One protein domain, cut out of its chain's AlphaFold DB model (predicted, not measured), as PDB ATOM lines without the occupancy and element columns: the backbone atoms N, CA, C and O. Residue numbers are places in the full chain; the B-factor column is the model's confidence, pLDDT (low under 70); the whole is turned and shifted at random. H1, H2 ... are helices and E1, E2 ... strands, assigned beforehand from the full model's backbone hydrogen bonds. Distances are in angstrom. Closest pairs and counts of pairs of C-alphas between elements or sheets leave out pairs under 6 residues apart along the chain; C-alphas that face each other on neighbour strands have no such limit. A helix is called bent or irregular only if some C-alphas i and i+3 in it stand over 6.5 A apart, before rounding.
ATOM      1  N   HIS A 527     175.892 140.585 120.119       73.06
ATOM      2  CA  HIS A 527     175.385 141.144 118.870       73.06
ATOM      3  C   HIS A 527     174.582 142.395 119.247       73.06
ATOM      4  O   HIS A 527     173.460 142.289 119.732       73.06
ATOM      5  N   VAL A 528     175.188 143.575 119.113       79.81
ATOM      6  CA  VAL A 528     174.596 144.860 119.509       79.81
ATOM      7  C   VAL A 528     174.206 145.652 118.272       79.81
ATOM      8  O   VAL A 528     174.955 145.704 117.296       79.81
ATOM      9  N   LYS A 529     173.050 146.315 118.338       83.94
ATOM     10  CA  LYS A 529     172.653 147.355 117.390       83.94
ATOM     11  C   LYS A 529     172.803 148.724 118.053       83.94
ATOM     12  O   LYS A 529     172.409 148.906 119.205       83.94
ATOM     13  N   VAL A 530     173.396 149.666 117.325       84.50
ATOM     14  CA  VAL A 530     173.686 151.024 117.800       84.50
ATOM     15  C   VAL A 530     172.780 152.013 117.071       84.50
ATOM     16  O   VAL A 530     172.728 151.991 115.843       84.50
ATOM     17  N   TYR A 531     172.115 152.891 117.820       83.75
ATOM     18  CA  TYR A 531     171.321 154.002 117.295       83.75
ATOM     19  C   TYR A 531     171.900 155.335 117.765       83.75
ATOM     20  O   TYR A 531     172.260 155.485 118.935       83.75
ATOM     21  N   GLN A 532     171.952 156.305 116.855       85.44
ATOM     22  CA  GLN A 532     172.367 157.674 117.134       85.44
ATOM     23  C   GLN A 532     171.168 158.607 116.968       85.44
ATOM     24  O   GLN A 532     170.536 158.647 115.917       85.44
ATOM     25  N   PHE A 533     170.867 159.380 118.005       83.56
ATOM     26  CA  PHE A 533     169.779 160.351 118.014       83.56
ATOM     27  C   PHE A 533     170.349 161.757 117.951       83.56
ATOM     28  O   PHE A 533     171.210 162.109 118.750       83.56
ATOM     29  N   GLN A 534     169.838 162.594 117.057       81.12
ATOM     30  CA  GLN A 534     170.261 163.987 116.931       81.12
ATOM     31  C   GLN A 534     169.068 164.921 117.124       81.12
ATOM     32  O   GLN A 534     167.953 164.618 116.699       81.12
ATOM     33  N   TYR A 535     169.306 166.055 117.785       80.25
ATOM     34  CA  TYR A 535     168.325 167.129 117.864       80.25
ATOM     35  C   TYR A 535     168.384 167.948 116.575       80.25
ATOM     36  O   TYR A 535     169.433 168.504 116.252       80.25
ATOM     37  N   ILE A 536     167.267 168.034 115.851       74.94
ATOM     38  CA  ILE A 536     167.189 168.746 114.574       74.94
ATOM     39  C   ILE A 536     166.283 169.966 114.778       74.94
ATOM     40  O   ILE A 536     165.056 169.810 114.795       74.94
ATOM     41  N   PRO A 537     166.851 171.174 114.959       71.25
ATOM     42  CA  PRO A 537     166.055 172.389 115.029       71.25
ATOM     43  C   PRO A 537     165.488 172.705 113.646       71.25
ATOM     44  O   PRO A 537     166.202 172.640 112.640       71.25
ATOM     45  N   ASN A 538     164.228 173.129 113.582       67.12
ATOM     46  CA  ASN A 538     163.749 173.775 112.369       67.12
ATOM     47  C   ASN A 538     164.369 175.172 112.326       67.12
ATOM     48  O   ASN A 538     164.117 175.996 113.201       67.12
ATOM     49  N   GLY A 539     165.256 175.402 111.353       54.31
ATOM     50  CA  GLY A 539     166.117 176.584 111.300       54.31
ATOM     51  C   GLY A 539     165.400 177.909 111.593       54.31
ATOM     52  O   GLY A 539     164.246 178.121 111.219       54.31
ATOM     53  N   THR A 540     166.113 178.831 112.244       43.06
ATOM     54  CA  THR A 540     165.649 180.189 112.560       43.06
ATOM     55  C   THR A 540     165.012 180.882 111.353       43.06
ATOM     56  O   THR A 540     165.613 180.955 110.278       43.06
ATOM     57  N   ILE A 541     163.829 181.458 111.569       42.53
ATOM     58  CA  ILE A 541     163.083 182.301 110.627       42.53
ATOM     59  C   ILE A 541     164.017 183.353 109.993       42.53
ATOM     60  O   ILE A 541     164.326 184.372 110.613       42.53
ATOM     61  N   LYS A 542     164.416 183.179 108.727       32.44
ATOM     62  CA  LYS A 542     164.898 184.303 107.907       32.44
ATOM     63  C   LYS A 542     163.677 185.026 107.346       32.44
ATOM     64  O   LYS A 542     163.174 184.672 106.284       32.44
ATOM     65  N   ALA A 551     154.855 185.115 100.028       33.59
ATOM     66  CA  ALA A 551     155.786 184.023 100.271       33.59
ATOM     67  C   ALA A 551     155.200 183.156 101.393       33.59
ATOM     68  O   ALA A 551     155.438 183.403 102.575       33.59
ATOM     69  N   ILE A 552     154.398 182.153 101.027       37.69
ATOM     70  CA  ILE A 552     153.992 181.088 101.947       37.69
ATOM     71  C   ILE A 552     155.111 180.047 101.914       37.69
ATOM     72  O   ILE A 552     155.204 179.241 100.996       37.69
ATOM     73  N   THR A 553     155.996 180.092 102.905       39.00
ATOM     74  CA  THR A 553     156.814 178.930 103.262       39.00
ATOM     75  C   THR A 553     156.118 178.265 104.442       39.00
ATOM     76  O   THR A 553     156.111 178.804 105.549       39.00
ATOM     77  N   GLU A 554     155.453 177.130 104.207       42.66
ATOM     78  CA  GLU A 554     154.932 176.297 105.293       42.66
ATOM     79  C   GLU A 554     156.120 175.690 106.052       42.66
ATOM     80  O   GLU A 554     156.699 174.684 105.654       42.66
ATOM     81  N   PHE A 555     156.515 176.325 107.155       53.25
ATOM     82  CA  PHE A 555     157.411 175.713 108.131       53.25
ATOM     83  C   PHE A 555     156.630 174.651 108.920       53.25
ATOM     84  O   PHE A 555     155.741 174.994 109.704       53.25
ATOM     85  N   SER A 556     156.962 173.367 108.744       61.12
ATOM     86  CA  SER A 556     156.449 172.303 109.618       61.12
ATOM     87  C   SER A 556     157.359 172.134 110.833       61.12
ATOM     88  O   SER A 556     158.503 171.700 110.720       61.12
ATOM     89  N   TYR A 557     156.832 172.424 112.026       73.50
ATOM     90  CA  TYR A 557     157.515 172.175 113.302       73.50
ATOM     91  C   TYR A 557     157.628 170.676 113.663       73.50
ATOM     92  O   TYR A 557     158.107 170.339 114.745       73.50
ATOM     93  N   ALA A 558     157.197 169.768 112.781       73.56
ATOM     94  CA  ALA A 558     157.129 168.335 113.056       73.56
ATOM     95  C   ALA A 558     158.491 167.681 113.335       73.56
ATOM     96  O   ALA A 558     158.581 166.850 114.235       73.56
ATOM     97  N   MET A 559     159.554 168.071 112.627       75.44
ATOM     98  CA  MET A 559     160.898 167.506 112.843       75.44
ATOM     99  C   MET A 559     161.471 167.863 114.219       75.44
ATOM    100  O   MET A 559     161.996 167.002 114.926       75.44
ATOM    101  N   GLU A 560     161.305 169.111 114.652       82.81
ATOM    102  CA  GLU A 560     161.722 169.556 115.985       82.81
ATOM    103  C   GLU A 560     160.852 168.928 117.092       82.81
ATOM    104  O   GLU A 560     161.345 168.490 118.137       82.81
ATOM    105  N   LYS A 561     159.548 168.761 116.821       83.88
ATOM    106  CA  LYS A 561     158.619 168.026 117.689       83.88
ATOM    107  C   LYS A 561     159.060 166.575 117.905       83.88
ATOM    108  O   LYS A 561     159.049 166.116 119.042       83.88
ATOM    109  N   CYS A 562     159.465 165.866 116.852       81.56
ATOM    110  CA  CYS A 562     159.909 164.474 116.943       81.56
ATOM    111  C   CYS A 562     161.304 164.344 117.570       81.56
ATOM    112  O   CYS A 562     161.480 163.586 118.524       81.56
ATOM    113  N   SER A 563     162.292 165.102 117.088       82.88
ATOM    114  CA  SER A 563     163.683 164.987 117.554       82.88
ATOM    115  C   SER A 563     163.859 165.349 119.036       82.88
ATOM    116  O   SER A 563     164.669 164.730 119.723       82.88
ATOM    117  N   SER A 564     163.037 166.260 119.570       84.06
ATOM    118  CA  SER A 564     163.037 166.636 120.994       84.06
ATOM    119  C   SER A 564     162.600 165.529 121.965       84.06
ATOM    120  O   SER A 564     162.870 165.639 123.161       84.06
ATOM    121  N   VAL A 565     161.925 164.469 121.498       88.94
ATOM    122  CA  VAL A 565     161.452 163.358 122.354       88.94
ATOM    123  C   VAL A 565     161.926 161.976 121.901       88.94
ATOM    124  O   VAL A 565     161.805 161.024 122.672       88.94
ATOM    125  N   ALA A 566     162.498 161.861 120.699       88.31
ATOM    126  CA  ALA A 566     162.910 160.596 120.093       88.31
ATOM    127  C   ALA A 566     163.845 159.780 120.998       88.31
ATOM    128  O   ALA A 566     163.567 158.616 121.270       88.31
ATOM    129  N   TYR A 567     164.896 160.399 121.549       89.25
ATOM    130  CA  TYR A 567     165.833 159.706 122.443       89.25
ATOM    131  C   TYR A 567     165.153 159.177 123.713       89.25
ATOM    132  O   TYR A 567     165.358 158.034 124.117       89.25
ATOM    133  N   TYR A 568     164.297 159.999 124.329       91.62
ATOM    134  CA  TYR A 568     163.548 159.613 125.522       91.62
ATOM    135  C   TYR A 568     162.613 158.426 125.247       91.62
ATOM    136  O   TYR A 568     162.575 157.471 126.026       91.62
ATOM    137  N   LYS A 569     161.889 158.465 124.123       91.31
ATOM    138  CA  LYS A 569     160.979 157.396 123.703       91.31
ATOM    139  C   LYS A 569     161.721 156.109 123.363       91.31
ATOM    140  O   LYS A 569     161.317 155.058 123.838       91.31
ATOM    141  N   ALA A 570     162.834 156.201 122.644       89.44
ATOM    142  CA  ALA A 570     163.669 155.057 122.299       89.44
ATOM    143  C   ALA A 570     164.211 154.344 123.545       89.44
ATOM    144  O   ALA A 570     164.093 153.129 123.659       89.44
ATOM    145  N   VAL A 571     164.734 155.092 124.523       90.44
ATOM    146  CA  VAL A 571     165.189 154.503 125.793       90.44
ATOM    147  C   VAL A 571     164.030 153.845 126.542       90.44
ATOM    148  O   VAL A 571     164.188 152.729 127.023       90.44
ATOM    149  N   THR A 572     162.869 154.501 126.621       91.25
ATOM    150  CA  THR A 572     161.702 153.958 127.341       91.25
ATOM    151  C   THR A 572     161.214 152.652 126.706       91.25
ATOM    152  O   THR A 572     161.015 151.673 127.415       91.25
ATOM    153  N   VAL A 573     161.111 152.598 125.373       90.50
ATOM    154  CA  VAL A 573     160.732 151.380 124.635       90.50
ATOM    155  C   VAL A 573     161.771 150.270 124.830       90.50
ATOM    156  O   VAL A 573     161.411 149.120 125.058       90.50
ATOM    157  N   ALA A 574     163.069 150.596 124.800       88.44
ATOM    158  CA  ALA A 574     164.129 149.614 125.034       88.44
ATOM    159  C   ALA A 574     164.131 149.062 126.477       88.44
ATOM    160  O   ALA A 574     164.436 147.885 126.682       88.44
ATOM    161  N   GLU A 575     163.792 149.893 127.470       90.56
ATOM    162  CA  GLU A 575     163.606 149.476 128.868       90.56
ATOM    163  C   GLU A 575     162.378 148.568 129.022       90.56
ATOM    164  O   GLU A 575     162.468 147.531 129.677       90.56
ATOM    165  N   GLU A 576     161.255 148.914 128.388       89.38
ATOM    166  CA  GLU A 576     160.011 148.132 128.430       89.38
ATOM    167  C   GLU A 576     160.153 146.762 127.751       89.38
ATOM    168  O   GLU A 576     159.646 145.764 128.264       89.38
ATOM    169  N   LEU A 577     160.891 146.692 126.640       84.38
ATOM    170  CA  LEU A 577     161.190 145.443 125.931       84.38
ATOM    171  C   LEU A 577     162.314 144.622 126.588       84.38
ATOM    172  O   LEU A 577     162.580 143.500 126.158       84.38
ATOM    173  N   GLY A 578     163.000 145.164 127.601       84.81
ATOM    174  CA  GLY A 578     164.127 144.500 128.262       84.81
ATOM    175  C   GLY A 578     165.341 144.275 127.352       84.81
ATOM    176  O   GLY A 578     166.141 143.378 127.609       84.81
ATOM    177  N   CYS A 579     165.481 145.061 126.279       86.69
ATOM    178  CA  CYS A 579     166.541 144.900 125.277       86.69
ATOM    179  C   CYS A 579     167.657 145.957 125.371       86.69
ATOM    180  O   CYS A 579     168.624 145.889 124.606       86.69
ATOM    181  N   LEU A 580     167.545 146.914 126.300       87.62
ATOM    182  CA  LEU A 580     168.538 147.961 126.546       87.62
ATOM    183  C   LEU A 580     169.875 147.380 127.040       87.62
ATOM    184  O   LEU A 580     169.926 146.709 128.066       87.62
ATOM    185  N   ILE A 581     170.970 147.718 126.351       84.62
ATOM    186  CA  ILE A 581     172.342 147.393 126.772       84.62
ATOM    187  C   ILE A 581     173.023 148.619 127.378       84.62
ATOM    188  O   ILE A 581     173.666 148.516 128.421       84.62
ATOM    189  N   TRP A 582     172.902 149.783 126.731       88.56
ATOM    190  CA  TRP A 582     173.552 151.008 127.199       88.56
ATOM    191  C   TRP A 582     172.834 152.274 126.720       88.56
ATOM    192  O   TRP A 582     172.283 152.314 125.617       88.56
ATOM    193  N   LYS A 583     172.888 153.329 127.541       88.31
ATOM    194  CA  LYS A 583     172.394 154.686 127.257       88.31
ATOM    195  C   LYS A 583     173.270 155.739 127.952       88.31
ATOM    196  O   LYS A 583     174.021 155.426 128.870       88.31
ATOM    197  N   HIS A 584     173.103 157.010 127.590       83.31
ATOM    198  CA  HIS A 584     173.684 158.137 128.321       83.31
ATOM    199  C   HIS A 584     172.827 158.495 129.545       83.31
ATOM    200  O   HIS A 584     171.872 159.267 129.441       83.31
ATOM    201  N   ASP A 585     173.182 157.977 130.721       78.88
ATOM    202  CA  ASP A 585     172.411 158.184 131.959       78.88
ATOM    203  C   ASP A 585     172.259 159.658 132.363       78.88
ATOM    204  O   ASP A 585     171.181 160.088 132.796       78.88
ATOM    205  N   THR A 586     173.314 160.457 132.189       78.62
ATOM    206  CA  THR A 586     173.318 161.891 132.516       78.62
ATOM    207  C   THR A 586     172.367 162.680 131.615       78.62
ATOM    208  O   THR A 586     171.564 163.477 132.105       78.62
ATOM    209  N   ALA A 587     172.396 162.413 130.306       77.94
ATOM    210  CA  ALA A 587     171.507 163.042 129.334       77.94
ATOM    211  C   ALA A 587     170.056 162.578 129.520       77.94
ATOM    212  O   ALA A 587     169.147 163.406 129.585       77.94
ATOM    213  N   PHE A 588     169.823 161.272 129.687       84.88
ATOM    214  CA  PHE A 588     168.480 160.719 129.863       84.88
ATOM    215  C   PHE A 588     167.787 161.277 131.110       84.88
ATOM    216  O   PHE A 588     166.631 161.695 131.035       84.88
ATOM    217  N   SER A 589     168.492 161.353 132.241       82.50
ATOM    218  CA  SER A 589     167.937 161.886 133.492       82.50
ATOM    219  C   SER A 589     167.497 163.348 133.351       82.50
ATOM    220  O   SER A 589     166.420 163.723 133.817       82.50
ATOM    221  N   ALA A 590     168.292 164.166 132.654       77.75
ATOM    222  CA  ALA A 590     167.983 165.574 132.422       77.75
ATOM    223  C   ALA A 590     166.852 165.786 131.397       77.75
ATOM    224  O   ALA A 590     166.005 166.668 131.570       77.75
ATOM    225  N   VAL A 591     166.820 164.971 130.339       83.62
ATOM    226  CA  VAL A 591     165.823 165.048 129.262       83.62
ATOM    227  C   VAL A 591     164.463 164.507 129.725       83.62
ATOM    228  O   VAL A 591     163.436 165.121 129.437       83.62
ATOM    229  N   ARG A 592     164.431 163.440 130.538       86.88
ATOM    230  CA  ARG A 592     163.209 162.764 131.018       86.88
ATOM    231  C   ARG A 592     162.186 163.710 131.638       86.88
ATOM    232  O   ARG A 592     161.026 163.712 131.231       86.88
ATOM    233  N   SER A 593     162.595 164.537 132.604       84.00
ATOM    234  CA  SER A 593     161.661 165.458 133.271       84.00
ATOM    235  C   SER A 593     161.040 166.457 132.290       84.00
ATOM    236  O   SER A 593     159.874 166.807 132.443       84.00
ATOM    237  N   ARG A 594     161.801 166.909 131.286       87.38
ATOM    238  CA  ARG A 594     161.362 167.921 130.315       87.38
ATOM    239  C   ARG A 594     160.508 167.319 129.209       87.38
ATOM    240  O   ARG A 594     159.494 167.911 128.848       87.38
ATOM    241  N   CYS A 595     160.863 166.128 128.728       88.94
ATOM    242  CA  CYS A 595     160.025 165.365 127.808       88.94
ATOM    243  C   CYS A 595     158.684 165.025 128.454       88.94
ATOM    244  O   CYS A 595     157.661 165.191 127.806       88.94
ATOM    245  N   ASN A 596     158.644 164.655 129.737       86.94
ATOM    246  CA  ASN A 596     157.375 164.436 130.437       86.94
ATOM    247  C   ASN A 596     156.490 165.692 130.453       86.94
ATOM    248  O   ASN A 596     155.286 165.597 130.217       86.94
ATOM    249  N   THR A 597     157.074 166.878 130.661       86.12
ATOM    250  CA  THR A 597     156.340 168.149 130.565       86.12
ATOM    251  C   THR A 597     155.847 168.427 129.139       86.12
ATOM    252  O   THR A 597     154.689 168.799 128.964       86.12
ATOM    253  N   LEU A 598     156.683 168.207 128.115       88.12
ATOM    254  CA  LEU A 598     156.286 168.355 126.707       88.12
ATOM    255  C   LEU A 598     155.140 167.404 126.338       88.12
ATOM    256  O   LEU A 598     154.127 167.854 125.806       88.12
ATOM    257  N   MET A 599     155.258 166.122 126.692       86.56
ATOM    258  CA  MET A 599     154.272 165.071 126.408       86.56
ATOM    259  C   MET A 599     152.933 165.291 127.130       86.56
ATOM    260  O   MET A 599     151.900 164.787 126.690       86.56
ATOM    261  N   ALA A 600     152.913 166.076 128.212       85.19
ATOM    262  CA  ALA A 600     151.678 166.477 128.880       85.19
ATOM    263  C   ALA A 600     150.909 167.586 128.132       85.19
ATOM    264  O   ALA A 600     149.710 167.749 128.371       85.19
ATOM    265  N   SER A 601     151.560 168.331 127.234       85.38
ATOM    266  CA  SER A 601     150.929 169.417 126.473       85.38
ATOM    267  C   SER A 601     149.985 168.890 125.382       85.38
ATOM    268  O   SER A 601     150.209 167.825 124.801       85.38
ATOM    269  N   SER A 602     148.943 169.658 125.036       83.06
ATOM    270  CA  SER A 602     148.006 169.271 123.964       83.06
ATOM    271  C   SER A 602     148.676 169.147 122.591       83.06
ATOM    272  O   SER A 602     148.195 168.400 121.744       83.06
ATOM    273  N   TYR A 603     149.814 169.819 122.396       86.06
ATOM    274  CA  TYR A 603     150.602 169.733 121.175       86.06
ATOM    275  C   TYR A 603     151.199 168.338 120.961       86.06
ATOM    276  O   TYR A 603     151.159 167.834 119.847       86.06
ATOM    277  N   TYR A 604     151.706 167.684 122.011       87.56
ATOM    278  CA  TYR A 604     152.300 166.340 121.922       87.56
ATOM    279  C   TYR A 604     151.294 165.202 122.111       87.56
ATOM    280  O   TYR A 604     151.575 164.074 121.718       87.56
ATOM    281  N   ARG A 605     150.122 165.484 122.689       84.75
ATOM    282  CA  ARG A 605     149.040 164.496 122.847       84.75
ATOM    283  C   ARG A 605     148.291 164.189 121.555       84.75
ATOM    284  O   ARG A 605     147.581 163.191 121.507       84.75
ATOM    285  N   SER A 606     148.401 165.052 120.546       83.44
ATOM    286  CA  SER A 606     147.750 164.854 119.256       83.44
ATOM    287  C   SER A 606     148.751 165.010 118.106       83.44
ATOM    288  O   SER A 606     149.457 166.026 118.042       83.44
ATOM    289  N   PRO A 607     148.801 164.048 117.167       81.00
ATOM    290  CA  PRO A 607     149.729 164.090 116.042       81.00
ATOM    291  C   PRO A 607     149.389 165.186 115.021       81.00
ATOM    292  O   PRO A 607     150.268 165.589 114.270       81.00
ATOM    293  N   THR A 608     148.153 165.702 115.015       79.44
ATOM    294  CA  THR A 608     147.640 166.634 113.990       79.44
ATOM    295  C   THR A 608     147.684 168.109 114.389       79.44
ATOM    296  O   THR A 608     147.459 168.987 113.553       79.44
ATOM    297  N   VAL A 609     147.953 168.420 115.661       81.62
ATOM    298  CA  VAL A 609     147.975 169.808 116.145       81.62
ATOM    299  C   VAL A 609     149.232 170.505 115.626       81.62
ATOM    300  O   VAL A 609     150.345 170.038 115.866       81.62
ATOM    301  N   LYS A 610     149.061 171.649 114.951       80.69
ATOM    302  CA  LYS A 610     150.169 172.482 114.458       80.69
ATOM    303  C   LYS A 610     150.679 173.408 115.569       80.69
ATOM    304  O   LYS A 610     149.915 173.916 116.380       80.69
ATOM    305  N   PHE A 611     151.983 173.683 115.592       80.69
ATOM    306  CA  PHE A 611     152.584 174.535 116.629       80.69
ATOM    307  C   PHE A 611     152.002 175.963 116.623       80.69
ATOM    308  O   PHE A 611     151.706 176.547 117.666       80.69
ATOM    309  N   LEU A 612     151.759 176.502 115.423       78.69
ATOM    310  CA  LEU A 612     151.224 177.850 115.227       78.69
ATOM    311  C   LEU A 612     149.766 178.016 115.688       78.69
ATOM    312  O   LEU A 612     149.340 179.148 115.887       78.69
ATOM    313  N   SER A 613     149.012 176.928 115.900       80.75
ATOM    314  CA  SER A 613     147.633 176.999 116.409       80.75
ATOM    315  C   SER A 613     147.541 177.043 117.940       80.75
ATOM    316  O   SER A 613     146.443 177.046 118.491       80.75
ATOM    317  N   LEU A 614     148.674 177.025 118.645       82.38
ATOM    318  CA  LEU A 614     148.738 177.093 120.106       82.38
ATOM    319  C   LEU A 614     148.674 178.546 120.605       82.38
ATOM    320  O   LEU A 614     149.099 179.471 119.919       82.38
ATOM    321  N   GLN A 615     148.200 178.752 121.837       85.25
ATOM    322  CA  GLN A 615     148.259 180.063 122.495       85.25
ATOM    323  C   GLN A 615     149.712 180.483 122.787       85.25
ATOM    324  O   GLN A 615     150.572 179.637 123.040       85.25
ATOM    325  N   GLY A 616     149.981 181.794 122.803       78.25
ATOM    326  CA  GLY A 616     151.339 182.351 122.900       78.25
ATOM    327  C   GLY A 616     152.148 181.889 124.121       78.25
ATOM    328  O   GLY A 616     153.343 181.618 123.995       78.25
ATOM    329  N   ASP A 617     151.515 181.713 125.283       82.06
ATOM    330  CA  ASP A 617     152.203 181.230 126.492       82.06
ATOM    331  C   ASP A 617     152.610 179.752 126.385       82.06
ATOM    332  O   ASP A 617     153.697 179.351 126.816       82.06
ATOM    333  N   MET A 618     151.780 178.939 125.727       80.44
ATOM    334  CA  MET A 618     152.078 177.533 125.456       80.44
ATOM    335  C   MET A 618     153.209 177.395 124.428       80.44
ATOM    336  O   MET A 618     154.110 176.577 124.615       80.44
ATOM    337  N   GLN A 619     153.214 178.238 123.390       80.88
ATOM    338  CA  GLN A 619     154.304 178.302 122.410       80.88
ATOM    339  C   GLN A 619     155.636 178.658 123.076       80.88
ATOM    340  O   GLN A 619     156.629 177.962 122.871       80.88
ATOM    341  N   ARG A 620     155.659 179.693 123.930       82.00
ATOM    342  CA  ARG A 620     156.861 180.090 124.687       82.00
ATOM    343  C   ARG A 620     157.372 178.970 125.588       82.00
ATOM    344  O   ARG A 620     158.580 178.741 125.656       82.00
ATOM    345  N   THR A 621     156.467 178.259 126.257       85.06
ATOM    346  CA  THR A 621     156.820 177.138 127.138       85.06
ATOM    347  C   THR A 621     157.465 175.997 126.352       85.06
ATOM    348  O   THR A 621     158.527 175.511 126.740       85.06
ATOM    349  N   ILE A 622     156.871 175.607 125.220       86.19
ATOM    350  CA  ILE A 622     157.401 174.543 124.357       86.19
ATOM    351  C   ILE A 622     158.762 174.941 123.770       86.19
ATOM    352  O   ILE A 622     159.704 174.166 123.899       86.19
ATOM    353  N   LEU A 623     158.912 176.163 123.242       84.25
ATOM    354  CA  LEU A 623     160.194 176.672 122.727       84.25
ATOM    355  C   LEU A 623     161.292 176.669 123.799       84.25
ATOM    356  O   LEU A 623     162.427 176.272 123.547       84.25
ATOM    357  N   THR A 624     160.953 177.068 125.026       85.69
ATOM    358  CA  THR A 624     161.904 177.050 126.146       85.69
ATOM    359  C   THR A 624     162.355 175.624 126.468       85.69
ATOM    360  O   THR A 624     163.530 175.391 126.754       85.69
ATOM    361  N   LEU A 625     161.431 174.660 126.443       86.75
ATOM    362  CA  LEU A 625     161.736 173.252 126.697       86.75
ATOM    363  C   LEU A 625     162.558 172.629 125.565       86.75
ATOM    364  O   LEU A 625     163.494 171.894 125.861       86.75
ATOM    365  N   TRP A 626     162.271 172.974 124.311       89.25
ATOM    366  CA  TRP A 626     163.070 172.611 123.138       89.25
ATOM    367  C   TRP A 626     164.517 173.069 123.258       89.25
ATOM    368  O   TRP A 626     165.416 172.234 123.245       89.25
ATOM    369  N   HIS A 627     164.754 174.358 123.519       83.44
ATOM    370  CA  HIS A 627     166.109 174.874 123.733       83.44
ATOM    371  C   HIS A 627     166.826 174.188 124.902       83.44
ATOM    372  O   HIS A 627     168.000 173.839 124.799       83.44
ATOM    373  N   LYS A 628     166.109 173.942 126.005       84.69
ATOM    374  CA  LYS A 628     166.652 173.213 127.158       84.69
ATOM    375  C   LYS A 628     166.907 171.737 126.884       84.69
ATOM    376  O   LYS A 628     167.611 171.129 127.673       84.69
ATOM    377  N   ILE A 629     166.287 171.119 125.886       85.31
ATOM    378  CA  ILE A 629     166.576 169.734 125.491       85.31
ATOM    379  C   ILE A 629     167.758 169.721 124.524       85.31
ATOM    380  O   ILE A 629     168.686 168.942 124.726       85.31
ATOM    381  N   ALA A 630     167.771 170.635 123.552       80.94
ATOM    382  CA  ALA A 630     168.854 170.795 122.589       80.94
ATOM    383  C   ALA A 630     170.222 170.962 123.272       80.94
ATOM    384  O   ALA A 630     171.190 170.337 122.856       80.94
ATOM    385  N   SER A 631     170.289 171.709 124.381       81.75
ATOM    386  CA  SER A 631     171.535 171.948 125.124       81.75
ATOM    387  C   SER A 631     172.159 170.706 125.789       81.75
ATOM    388  O   SER A 631     173.211 170.831 126.405       81.75
ATOM    389  N   PHE A 632     171.498 169.542 125.762       79.81
ATOM    390  CA  PHE A 632     172.009 168.284 126.342       79.81
ATOM    391  C   PHE A 632     172.584 167.340 125.298       79.81
ATOM    392  O   PHE A 632     173.167 166.318 125.662       79.81
ATOM    393  N   TYR A 633     172.420 167.660 124.019       77.56
ATOM    394  CA  TYR A 633     173.102 166.927 122.975       77.56
ATOM    395  C   TYR A 633     174.548 167.441 122.908       77.56
ATOM    396  O   TYR A 633     174.741 168.653 122.809       77.56
ATOM    397  N   PRO A 634     175.557 166.556 123.005       67.94
ATOM    398  CA  PRO A 634     176.957 166.966 122.956       67.94
ATOM    399  C   PRO A 634     177.254 167.656 121.622       67.94
ATOM    400  O   PRO A 634     176.751 167.222 120.587       67.94
ATOM    401  N   THR A 635     178.057 168.717 121.645       66.00
ATOM    402  CA  THR A 635     178.561 169.408 120.453       66.00
ATOM    403  C   THR A 635     180.061 169.167 120.315       66.00
ATOM    404  O   THR A 635     180.774 169.119 121.315       66.00
ATOM    405  N   ASP A 636     180.527 168.974 119.086       58.47
ATOM    406  CA  ASP A 636     181.949 168.904 118.743       58.47
ATOM    407  C   ASP A 636     182.602 170.297 118.815       58.47
ATOM    408  O   ASP A 636     181.895 171.303 118.883       58.47
ATOM    409  N   ASP A 637     183.930 170.374 118.699       51.38
ATOM    410  CA  ASP A 637     184.724 171.620 118.734       51.38
ATOM    411  C   ASP A 637     184.327 172.653 117.648       51.38
ATOM    412  O   ASP A 637     184.721 173.816 117.705       51.38
ATOM    413  N   ASN A 638     183.513 172.240 116.667       53.00
ATOM    414  CA  ASN A 638     182.922 173.074 115.613       53.00
ATOM    415  C   ASN A 638     181.424 173.395 115.837       53.00
ATOM    416  O   ASN A 638     180.724 173.704 114.875       53.00
ATOM    417  N   ASP A 639     180.903 173.250 117.061       53.97
ATOM    418  CA  ASP A 639     179.478 173.388 117.422       53.97
ATOM    419  C   ASP A 639     178.525 172.406 116.696       53.97
ATOM    420  O   ASP A 639     177.304 172.581 116.675       53.97
ATOM    421  N   ASN A 640     179.056 171.318 116.125       56.75
ATOM    422  CA  ASN A 640     178.252 170.280 115.473       56.75
ATOM    423  C   ASN A 640     177.696 169.292 116.503       56.75
ATOM    424  O   ASN A 640     178.454 168.684 117.252       56.75
ATOM    425  N   ILE A 641     176.382 169.076 116.520       57.78
ATOM    426  CA  ILE A 641     175.719 168.169 117.469       57.78
ATOM    427  C   ILE A 641     176.148 166.702 117.211       57.78
ATOM    428  O   ILE A 641     175.745 166.108 116.215       57.78
ATOM    429  N   GLN A 642     176.918 166.090 118.124       60.28
ATOM    430  CA  GLN A 642     177.435 164.707 118.053       60.28
ATOM    431  C   GLN A 642     176.386 163.617 118.351       60.28
ATOM    432  O   GLN A 642     176.646 162.429 118.156       60.28
ATOM    433  N   GLY A 643     175.170 163.990 118.752       72.81
ATOM    434  CA  GLY A 643     174.072 163.053 118.987       72.81
ATOM    435  C   GLY A 643     174.201 162.231 120.278       72.81
ATOM    436  O   GLY A 643     175.256 162.152 120.900       72.81
ATOM    437  N   LEU A 644     173.093 161.633 120.708       82.31
ATOM    438  CA  LEU A 644     173.013 160.725 121.850       82.31
ATOM    439  C   LEU A 644     172.909 159.288 121.356       82.31
ATOM    440  O   LEU A 644     172.120 158.988 120.464       82.31
ATOM    441  N   TRP A 645     173.670 158.396 121.974       85.00
ATOM    442  CA  TRP A 645     173.736 156.998 121.571       85.00
ATOM    443  C   TRP A 645     172.844 156.101 122.439       85.00
ATOM    444  O   TRP A 645     172.644 156.341 123.637       85.00
ATOM    445  N   LEU A 646     172.310 155.056 121.810       86.62
ATOM    446  CA  LEU A 646     171.541 153.977 122.425       86.62
ATOM    447  C   LEU A 646     172.040 152.643 121.871       86.62
ATOM    448  O   LEU A 646     172.119 152.468 120.655       86.62
ATOM    449  N   LEU A 647     172.368 151.703 122.755       89.19
ATOM    450  CA  LEU A 647     172.773 150.351 122.382       89.19
ATOM    451  C   LEU A 647     171.709 149.368 122.858       89.19
ATOM    452  O   LEU A 647     171.341 149.373 124.037       89.19
ATOM    453  N   ILE A 648     171.263 148.495 121.958       86.94
ATOM    454  CA  ILE A 648     170.305 147.426 122.257       86.94
ATOM    455  C   ILE A 648     170.827 146.070 121.787       86.94
ATOM    456  O   ILE A 648     171.695 145.984 120.915       86.94
ATOM    457  N   ASN A 649     170.257 144.998 122.327       84.62
ATOM    458  CA  ASN A 649     170.502 143.653 121.823       84.62
ATOM    459  C   ASN A 649     169.930 143.499 120.401       84.62
ATOM    460  O   ASN A 649     168.733 143.690 120.183       84.62
ATOM    461  N   ALA A 650     170.778 143.132 119.437       84.19
ATOM    462  CA  ALA A 650     170.415 143.041 118.026       84.19
ATOM    463  C   ALA A 650     169.335 141.985 117.743       84.19
ATOM    464  O   ALA A 650     168.605 142.127 116.767       84.19
ATOM    465  N   SER A 651     169.167 140.967 118.600       81.94
ATOM    466  CA  SER A 651     168.078 139.989 118.442       81.94
ATOM    467  C   SER A 651     166.682 140.611 118.563       81.94
ATOM    468  O   SER A 651     165.711 140.014 118.117       81.94
ATOM    469  N   PHE A 652     166.582 141.798 119.166       83.69
ATOM    470  CA  PHE A 652     165.338 142.545 119.346       83.69
ATOM    471  C   PHE A 652     165.207 143.718 118.370       83.69
ATOM    472  O   PHE A 652     164.292 144.520 118.535       83.69
ATOM    473  N   GLN A 653     166.097 143.840 117.373       85.81
ATOM    474  CA  GLN A 653     166.123 144.981 116.453       85.81
ATOM    475  C   GLN A 653     164.751 145.217 115.807       85.81
ATOM    476  O   GLN A 653     164.192 146.297 115.950       85.81
ATOM    477  N   GLU A 654     164.178 144.207 115.149       86.12
ATOM    478  CA  GLU A 654     162.908 144.365 114.427       86.12
ATOM    479  C   GLU A 654     161.755 144.760 115.359       86.12
ATOM    480  O   GLU A 654     160.989 145.671 115.052       86.12
ATOM    481  N   THR A 655     161.651 144.115 116.525       87.50
ATOM    482  CA  THR A 655     160.609 144.409 117.519       87.50
ATOM    483  C   THR A 655     160.766 145.814 118.097       87.50
ATOM    484  O   THR A 655     159.788 146.548 118.219       87.50
ATOM    485  N   PHE A 656     161.999 146.215 118.411       89.69
ATOM    486  CA  PHE A 656     162.308 147.554 118.897       89.69
ATOM    487  C   PHE A 656     161.955 148.625 117.860       89.69
ATOM    488  O   PHE A 656     161.301 149.610 118.193       89.69
ATOM    489  N   GLU A 657     162.353 148.429 116.602       88.19
ATOM    490  CA  GLU A 657     162.097 149.377 115.518       88.19
ATOM    491  C   GLU A 657     160.594 149.543 115.245       88.19
ATOM    492  O   GLU A 657     160.117 150.660 115.020       88.19
ATOM    493  N   GLN A 658     159.823 148.455 115.314       88.88
ATOM    494  CA  GLN A 658     158.366 148.487 115.165       88.88
ATOM    495  C   GLN A 658     157.688 149.275 116.292       88.88
ATOM    496  O   GLN A 658     156.920 150.199 116.009       88.88
ATOM    497  N   GLU A 659     157.997 148.962 117.553       88.38
ATOM    498  CA  GLU A 659     157.393 149.633 118.713       88.38
ATOM    499  C   GLU A 659     157.824 151.101 118.822       88.38
ATOM    500  O   GLU A 659     157.003 151.987 119.073       88.38
ATOM    501  N   PHE A 660     159.096 151.401 118.544       91.00
ATOM    502  CA  PHE A 660     159.581 152.777 118.519       91.00
ATOM    503  C   PHE A 660     158.857 153.613 117.457       91.00
ATOM    504  O   PHE A 660     158.393 154.718 117.749       91.00
ATOM    505  N   ASN A 661     158.692 153.082 116.241       88.50
ATOM    506  CA  ASN A 661     157.937 153.766 115.193       88.50
ATOM    507  C   ASN A 661     156.468 153.966 115.577       88.50
ATOM    508  O   ASN A 661     155.929 155.053 115.364       88.50
ATOM    509  N   ALA A 662     155.829 152.959 116.180       87.19
ATOM    510  CA  ALA A 662     154.451 153.066 116.649       87.19
ATOM    511  C   ALA A 662     154.285 154.183 117.694       87.19
ATOM    512  O   ALA A 662     153.315 154.945 117.644       87.19
ATOM    513  N   GLU A 663     155.245 154.335 118.610       88.69
ATOM    514  CA  GLU A 663     155.262 155.423 119.589       88.69
ATOM    515  C   GLU A 663     155.523 156.798 118.958       88.69
ATOM    516  O   GLU A 663     154.901 157.786 119.358       88.69
ATOM    517  N   MET A 664     156.394 156.887 117.950       88.00
ATOM    518  CA  MET A 664     156.712 158.156 117.285       88.00
ATOM    519  C   MET A 664     155.577 158.670 116.386       88.00
ATOM    520  O   MET A 664     155.322 159.877 116.361       88.00
ATOM    521  N   VAL A 665     154.813 157.784 115.739       86.62
ATOM    522  CA  VAL A 665     153.615 158.161 114.959       86.62
ATOM    523  C   VAL A 665     152.535 158.800 115.843       86.62
ATOM    524  O   VAL A 665     151.819 159.702 115.404       86.62
ATOM    525  N   LYS A 666     152.441 158.404 117.121       87.69
ATOM    526  CA  LYS A 666     151.536 159.052 118.092       87.69
ATOM    527  C   LYS A 666     151.949 160.497 118.387       87.69
ATOM    528  O   LYS A 666     151.093 161.323 118.699       87.69
TER     529      LYS A 666
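Overview. This is residues 527 to 542 and 551 to 666 of the 675 residues of the protein "General transcription factor IIH subunit 4" of Giardia intestinalis (strain ATCC 50581 / GS clone H7) (UniProt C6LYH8). A kinked helix, H1, runs through the middle of the domain; its residues 563 to 575 pack with helix H5 on one face of a small three-stranded sheet, in two layers. Helices H2 and H4, side by side and running opposite ways, cross H1 at its residues 560 to 568. The printed part has 132 residues, with five named helices and three named strands in the order E1 H1 E2 H2 H3 H4 E3 H5; the sheet's order is E1 E3 E2, all antiparallel, and the class is mostly helix. It is compact, with a radius of gyration of the C-alphas of 15.5 A and spans of 50 by 36 by 29 A.

Arrangement. E1, residues 528 to 533, is an edge strand beside E3, residues 644 to 649; N 531 and O 646 are 2.9 A apart, within hydrogen-bond range. E2, residues 580 to 583, is the other edge strand, with N 647 and O 582 at 2.9 A. H1, residues 558 to 576, is the hub and is on the sheet at a height of 10.3 A, over E3 and, only just, over E2 with 3 C-alphas; on the local plane it stands at 35 degrees to E3, slantwise to the strands. H2, residues 585 to 600, touches H1 at a steep tilt of 63 degrees, opposite ways, the closest C-alphas being those of Val 565 and Cys 595, 6.0 A. H3, residues 602 to 605, touches no helix. H4, residues 616 to 630, touches H2 at a shallow tilt of 16 degrees, opposite ways, closest at the C-alphas of Val 591 and Ile 629, 6.1 A. H4 also touches H1 at a steep tilt of 59 degrees, closest at the C-alphas of Ser 564 and Trp 626, 6.3 A. H5, residues 650 to 666, is on the same face of the sheet as H1 and touches H1, closest at the C-alphas of Ala 570 and Phe 660, 6.0 A. H4 and H5 are apart. Every O i to N i+4 pair is within hydrogen-bond range in H4, against 12 of 15 in H1, 10 of 12 in H2 and 10 of 13 in H5; H3 is too short for such a pair.

Along the chain. E1, 16.3 A long, begins at C-alpha 528 (174.596, 144.860, 119.509). H1 is 25.6 A long and irregular, with C-alphas 564 and 567 7.6 A apart. E2 is 7.8 A long, H2 22.5 A, H3 5.0 A, H4 21.0 A and E3 17.3 A. H5, 24.8 A long, is irregular, with C-alphas 651 and 654 7.9 A apart, and ends at C-alpha 666 (151.536, 159.052, 118.092).

Size, cuts and confidence. The C-alphas of His 527 and Ala 551 are the two farthest apart, 50.7 A. Residues 543 to 550 are not printed, and C-alphas 542 and 551 are 11.9 A apart across the cut. The link from H4 to E3, residues 631 to 643, is long. Confidence is under 70 at residues 538 to 542, 551 to 556 and 634 to 642.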